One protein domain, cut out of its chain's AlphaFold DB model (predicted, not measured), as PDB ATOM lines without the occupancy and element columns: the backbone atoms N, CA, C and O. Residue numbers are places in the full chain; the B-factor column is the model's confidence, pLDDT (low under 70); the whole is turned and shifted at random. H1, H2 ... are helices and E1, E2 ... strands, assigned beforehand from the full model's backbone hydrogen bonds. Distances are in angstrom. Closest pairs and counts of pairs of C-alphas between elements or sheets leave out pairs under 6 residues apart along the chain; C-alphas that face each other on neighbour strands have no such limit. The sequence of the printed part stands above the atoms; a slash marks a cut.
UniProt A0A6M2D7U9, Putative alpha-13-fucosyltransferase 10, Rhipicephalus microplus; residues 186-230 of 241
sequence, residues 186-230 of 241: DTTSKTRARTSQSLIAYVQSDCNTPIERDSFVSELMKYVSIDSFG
ATOM      1  N   ASP A 186      38.615 141.443 152.868       93.31
ATOM      2  CA  ASP A 186      37.889 140.680 151.866       93.31
ATOM      3  C   ASP A 186      38.291 139.194 151.881       93.31
ATOM      4  O   ASP A 186      39.398 138.802 152.266       93.31
ATOM      5  N   THR A 187      37.363 138.337 151.466       90.75
ATOM      6  CA  THR A 187      37.568 136.887 151.501       90.75
ATOM      7  C   THR A 187      38.713 136.434 150.599       90.75
ATOM      8  O   THR A 187      39.458 135.547 151.000       90.75
ATOM      9  N   THR A 188      38.928 137.059 149.438       92.56
ATOM     10  CA  THR A 188      40.003 136.652 148.511       92.56
ATOM     11  C   THR A 188      41.389 136.924 149.088       92.56
ATOM     12  O   THR A 188      42.308 136.129 148.895       92.56
ATOM     13  N   SER A 189      41.550 138.026 149.817       92.56
ATOM     14  CA  SER A 189      42.781 138.397 150.506       92.56
ATOM     15  C   SER A 189      43.032 137.464 151.685       92.56
ATOM     16  O   SER A 189      44.138 136.946 151.811       92.56
ATOM     17  N   LYS A 190      41.994 137.132 152.467       88.56
ATOM     18  CA  LYS A 190      42.089 136.111 153.526       88.56
ATOM     19  C   LYS A 190      42.497 134.751 152.967       88.56
ATOM     20  O   LYS A 190      43.393 134.121 153.513       88.56
ATOM     21  N   THR A 191      41.897 134.306 151.860       88.06
ATOM     22  CA  THR A 191      42.240 133.026 151.225       88.06
ATOM     23  C   THR A 191      43.676 133.006 150.708       88.06
ATOM     24  O   THR A 191      44.346 131.991 150.873       88.06
ATOM     25  N   ARG A 192      44.163 134.112 150.125       89.81
ATOM     26  CA  ARG A 192      45.555 134.242 149.660       89.81
ATOM     27  C   ARG A 192      46.566 134.279 150.807       89.81
ATOM     28  O   ARG A 192      47.634 133.700 150.677       89.81
ATOM     29  N   ALA A 193      46.233 134.949 151.909       87.19
ATOM     30  CA  ALA A 193      47.094 135.060 153.087       87.19
ATOM     31  C   ALA A 193      47.068 133.812 153.987       87.19
ATOM     32  O   ALA A 193      47.905 133.673 154.877       87.19
ATOM     33  N   ARG A 194      46.104 132.909 153.781       86.19
ATOM     34  CA  ARG A 194      45.940 131.694 154.578       86.19
ATOM     35  C   ARG A 194      47.107 130.744 154.337       86.19
ATOM     36  O   ARG A 194      47.257 130.202 153.247       86.19
ATOM     37  N   THR A 195      47.885 130.491 155.380       83.44
ATOM     38  CA  THR A 195      48.993 129.528 155.336       83.44
ATOM     39  C   THR A 195      48.556 128.188 155.916       83.44
ATOM     40  O   THR A 195      48.536 127.179 155.220       83.44
ATOM     41  N   SER A 196      48.139 128.192 157.182       85.25
ATOM     42  CA  SER A 196      47.812 126.989 157.955       85.25
ATOM     43  C   SER A 196      46.501 127.097 158.736       85.25
ATOM     44  O   SER A 196      46.215 126.248 159.578       85.25
ATOM     45  N   GLN A 197      45.703 128.147 158.512       90.12
ATOM     46  CA  GLN A 197      44.425 128.299 159.208       90.12
ATOM     47  C   GLN A 197      43.320 127.458 158.569       90.12
ATOM     48  O   GLN A 197      43.226 127.339 157.338       90.12
ATOM     49  N   SER A 198      42.459 126.914 159.422       92.25
ATOM     50  CA  SER A 198      41.193 126.300 159.027       92.25
ATOM     51  C   SER A 198      40.207 127.352 158.506       92.25
ATOM     52  O   SER A 198      40.349 128.548 158.757       92.25
ATOM     53  N   LEU A 199      39.186 126.912 157.763       88.69
ATOM     54  CA  LEU A 199      38.121 127.804 157.277       88.69
ATOM     55  C   LEU A 199      37.142 128.219 158.380       88.69
ATOM     56  O   LEU A 199      36.446 129.222 158.242       88.69
ATOM     57  N   ILE A 200      37.082 127.435 159.455       93.56
ATOM     58  CA  ILE A 200      36.211 127.654 160.601       93.56
ATOM     59  C   ILE A 200      37.104 127.870 161.820       93.56
ATOM     60  O   ILE A 200      38.012 127.076 162.072       93.56
ATOM     61  N   ALA A 201      36.819 128.937 162.561       94.50
ATOM     62  CA  ALA A 201      37.396 129.193 163.869       94.50
ATOM     63  C   ALA A 201      36.322 128.977 164.939       94.50
ATOM     64  O   ALA A 201      35.221 129.520 164.838       94.50
ATOM     65  N   TYR A 202      36.652 128.203 165.964       96.75
ATOM     66  CA  TYR A 202      35.864 128.061 167.177       96.75
ATOM     67  C   TYR A 202      36.616 128.742 168.316       96.75
ATOM     68  O   TYR A 202      37.751 128.383 168.605       96.75
ATOM     69  N   VAL A 203      36.026 129.766 168.928       96.44
ATOM     70  CA  VAL A 203      36.690 130.563 169.969       96.44
ATOM     71  C   VAL A 203      35.851 130.485 171.232       96.44
ATOM     72  O   VAL A 203      34.790 131.109 171.306       96.44
ATOM     73  N   GLN A 204      36.286 129.681 172.207       94.88
ATOM     74  CA  GLN A 204      35.487 129.450 173.405       94.88
ATOM     75  C   GLN A 204      36.295 129.031 174.639       94.88
ATOM     76  O   GLN A 204      37.226 128.234 174.572       94.88
ATOM     77  N   SER A 205      35.889 129.548 175.800       94.12
ATOM     78  CA  SER A 205      36.470 129.216 177.106       94.12
ATOM     79  C   SER A 205      35.460 128.800 178.182       94.12
ATOM     80  O   SER A 205      35.896 128.286 179.210       94.12
ATOM     81  N   ASP A 206      34.151 128.977 177.965       91.56
ATOM     82  CA  ASP A 206      33.112 128.383 178.820       91.56
ATOM     83  C   ASP A 206      32.611 127.061 178.222       91.56
ATOM     84  O   ASP A 206      31.860 127.048 177.239       91.56
ATOM     85  N   CYS A 207      33.067 125.955 178.810       91.38
ATOM     86  CA  CYS A 207      32.842 124.601 178.305       91.38
ATOM     87  C   CYS A 207      31.638 123.935 178.988       91.38
ATOM     88  O   CYS A 207      31.053 124.480 179.931       91.38
ATOM     89  N   ASN A 208      31.266 122.734 178.534       87.25
ATOM     90  CA  ASN A 208      30.198 121.916 179.130       87.25
ATOM     91  C   ASN A 208      28.861 122.672 179.201       87.25
ATOM     92  O   ASN A 208      28.189 122.736 180.233       87.25
ATOM     93  N   THR A 209      28.490 123.330 178.104       87.44
ATOM     94  CA  THR A 209      27.204 124.031 178.018       87.44
ATOM     95  C   THR A 209      26.041 123.033 177.945       87.44
ATOM     96  O   THR A 209      26.189 122.033 177.245       87.44
ATOM     97  N   PRO A 210      24.859 123.335 178.514       87.31
ATOM     98  CA  PRO A 210      23.675 122.470 178.427       87.31
ATOM     99  C   PRO A 210      23.209 122.133 177.002       87.31
ATOM    100  O   PRO A 210      22.519 121.144 176.802       87.31
ATOM    101  N   ILE A 211      23.578 122.953 176.012       88.81
ATOM    102  CA  ILE A 211      23.262 122.731 174.592       88.81
ATOM    103  C   ILE A 211      24.293 121.845 173.869       88.81
ATOM    104  O   ILE A 211      24.268 121.772 172.646       88.81
ATOM    105  N   GLU A 212      25.247 121.261 174.603       92.69
ATOM    106  CA  GLU A 212      26.303 120.383 174.078       92.69
ATOM    107  C   GLU A 212      27.069 120.963 172.876       92.69
ATOM    108  O   GLU A 212      27.512 120.242 171.980       92.69
ATOM    109  N   ARG A 213      27.259 122.289 172.857       93.88
ATOM    110  CA  ARG A 213      27.938 122.990 171.759       93.88
ATOM    111  C   ARG A 213      29.320 122.399 171.477       93.88
ATOM    112  O   ARG A 213      29.682 122.236 170.318       93.88
ATOM    113  N   ASP A 214      30.068 122.054 172.522       94.94
ATOM    114  CA  ASP A 214      31.404 121.465 172.383       94.94
ATOM    115  C   ASP A 214      31.348 120.061 171.749       94.94
ATOM    116  O   ASP A 214      32.198 119.726 170.922       94.94
ATOM    117  N   SER A 215      30.325 119.259 172.068       95.50
ATOM    118  CA  SER A 215      30.099 117.940 171.462       95.50
ATOM    119  C   SER A 215      29.749 118.062 169.981       95.50
ATOM    120  O   SER A 215      30.314 117.344 169.157       95.50
ATOM    121  N   PHE A 216      28.877 119.012 169.625       96.06
ATOM    122  CA  PHE A 216      28.552 119.302 168.227       96.06
ATOM    123  C   PHE A 216      29.803 119.685 167.428       96.06
ATOM    124  O   PHE A 216      30.042 119.141 166.350       96.06
ATOM    125  N   VAL A 217      30.629 120.588 167.966       96.75
ATOM    126  CA  VAL A 217      31.863 121.010 167.288       96.75
ATOM    127  C   VAL A 217      32.849 119.845 167.183       96.75
ATOM    128  O   VAL A 217      33.419 119.642 166.117       96.75
ATOM    129  N   SER A 218      32.992 119.028 168.230       96.56
ATOM    130  CA  SER A 218      33.861 117.840 168.214       96.56
ATOM    131  C   SER A 218      33.444 116.814 167.154       96.56
ATOM    132  O   SER A 218      34.301 116.212 166.510       96.56
ATOM    133  N   GLU A 219      32.140 116.617 166.946       97.44
ATOM    134  CA  GLU A 219      31.633 115.753 165.876       97.44
ATOM    135  C   GLU A 219      31.912 116.360 164.498       97.44
ATOM    136  O   GLU A 219      32.412 115.677 163.606       97.44
ATOM    137  N   LEU A 220      31.665 117.663 164.332       97.19
ATOM    138  CA  LEU A 220      31.913 118.380 163.080       97.19
ATOM    139  C   LEU A 220      33.397 118.349 162.674       97.19
ATOM    140  O   LEU A 220      33.706 118.211 161.488       97.19
ATOM    141  N   MET A 221      34.314 118.400 163.645       97.31
ATOM    142  CA  MET A 221      35.765 118.308 163.432       97.31
ATOM    143  C   MET A 221      36.215 117.007 162.752       97.31
ATOM    144  O   MET A 221      37.299 116.968 162.174       97.31
ATOM    145  N   LYS A 222      35.397 115.947 162.775       97.56
ATOM    146  CA  LYS A 222      35.682 114.699 162.046       97.56
ATOM    147  C   LYS A 222      35.522 114.848 160.531       97.56
ATOM    148  O   LYS A 222      36.093 114.059 159.784       97.56
ATOM    149  N   TYR A 223      34.750 115.840 160.081       97.75
ATOM    150  CA  TYR A 223      34.392 116.038 158.673       97.75
ATOM    151  C   TYR A 223      35.039 117.282 158.058       97.75
ATOM    152  O   TYR A 223      35.295 117.309 156.856       97.75
ATOM    153  N   VAL A 224      35.307 118.317 158.860       96.81
ATOM    154  CA  VAL A 224      35.939 119.564 158.407       96.81
ATOM    155  C   VAL A 224      37.010 120.019 159.394       96.81
ATOM    156  O   VAL A 224      36.860 119.873 160.602       96.81
ATOM    157  N   SER A 225      38.091 120.610 158.880       95.44
ATOM    158  CA  SER A 225      39.133 121.197 159.729       95.44
ATOM    159  C   SER A 225      38.600 122.444 160.439       95.44
ATOM    160  O   SER A 225      38.056 123.340 159.785       95.44
ATOM    161  N   ILE A 226      38.781 122.505 161.760       97.12
ATOM    162  CA  ILE A 226      38.386 123.632 162.614       97.12
ATOM    163  C   ILE A 226      39.571 124.008 163.504       97.12
ATOM    164  O   ILE A 226      40.127 123.159 164.203       97.12
ATOM    165  N   ASP A 227      39.925 125.291 163.493       96.44
ATOM    166  CA  ASP A 227      40.882 125.861 164.436       96.44
ATOM    167  C   ASP A 227      40.122 126.242 165.707       96.44
ATOM    168  O   ASP A 227      39.206 127.064 165.664       96.44
ATOM    169  N   SER A 228      40.481 125.631 166.827       97.06
ATOM    170  CA  SER A 228      39.807 125.779 168.109       97.06
ATOM    171  C   SER A 228      40.718 126.460 169.124       97.06
ATOM    172  O   SER A 228      41.755 125.918 169.520       97.06
ATOM    173  N   PHE A 229      40.299 127.652 169.536       96.06
ATOM    174  CA  PHE A 229      41.001 128.563 170.430       96.06
ATOM    175  C   PHE A 229      40.264 128.709 171.765       96.06
ATOM    176  O   PHE A 229      39.043 128.560 171.851       96.06
ATOM    177  N   GLY A 230      40.997 129.122 172.801       95.19
ATOM    178  CA  GLY A 230      40.477 129.234 174.164       95.19
ATOM    179  C   GLY A 230      40.649 127.932 174.945       95.19
ATOM    180  O   GLY A 230      41.505 127.118 174.608       95.19
TER     181      GLY A 230
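AT A GLANCE: This is residues 186 to 230 of the 241 residues of the protein "Putative alpha-13-fucosyltransferase 10" of Rhipicephalus microplus (UniProt A0A6M2D7U9). A loose, elongated chain with a small parallel pair of strands, E1 and E2, in its middle, the helix H1 at one end of the long axis, and a wide loop with the helix H2 reaching out towards the other end. H2 lies in the connection that leaves the end of E1 and comes back to the beginning of E2, and residues 208 to 213 stick out from this loop. The printed part has 45 residues, with two named helices and two named strands in the order H1, E1, H2, E2; the two strands form one parallel sheet, and the class is mixed, helices and strands. The whole is loose, with a radius of gyration of the C-alphas of 12.7 A, and the C-alphas span 38 by 21 by 16 A.

HOW THE PARTS SIT: The printed part begins at Asp 186, the helix H1 follows with residues 187 to 193, and a short link of 6 residues joins it to the strand E1, residues 200 to 203. A short link of 9 residues follows, then the helix H2, residues 213 to 220, and a tight link of 5 residues leads to the strand E2, residues 226 to 229. E1 and E2 are parallel neighbours, with 19 degrees between their directions. The C-alphas of Tyr 202 and Ser 228 face each other at 4.7 A. N 202 and O 227 are within hydrogen-bond range at 2.8 A, and so are N 229 and O 202 at 2.8 A. E1, H2 and E2 form a strand-helix-strand unit, two parallel neighbour strands with a helix between them along the chain, and its crossover is right-handed. H2 and E2 are near each other, with 5 pairs of C-alphas within 10 A. H1 is apart from H2 and from E2. In H1 and H2 every O i to N i+4 pair is within hydrogen-bond range.

IN THESE COORDINATES: H1 runs from Thr 187, with its C-alpha at (37.568, 136.887, 151.501), to Ala 193, 9.8 A from first to last C-alpha. E1 runs from Ile 200 to Val 203, also 9.8 A. H2 runs from Arg 213, C-alpha at (27.938, 122.990, 171.759), to Leu 220, 10.6 A. E2 runs from Ile 226 to Phe 229, 9.6 A, and its last C-alpha is at (41.001, 128.563, 170.430).

THE WHOLE: The two C-alphas farthest apart, those of Arg 192 and Pro 210, are 38.0 A from each other. The C-alphas of Asp 186 and Gly 230, the first and last printed, are 25.2 A apart. The printed part has no cut, and there is no long link. Residues 208 to 213 stand free. The mean pLDDT of the printed part is 92.9, and no printed residue is under 70.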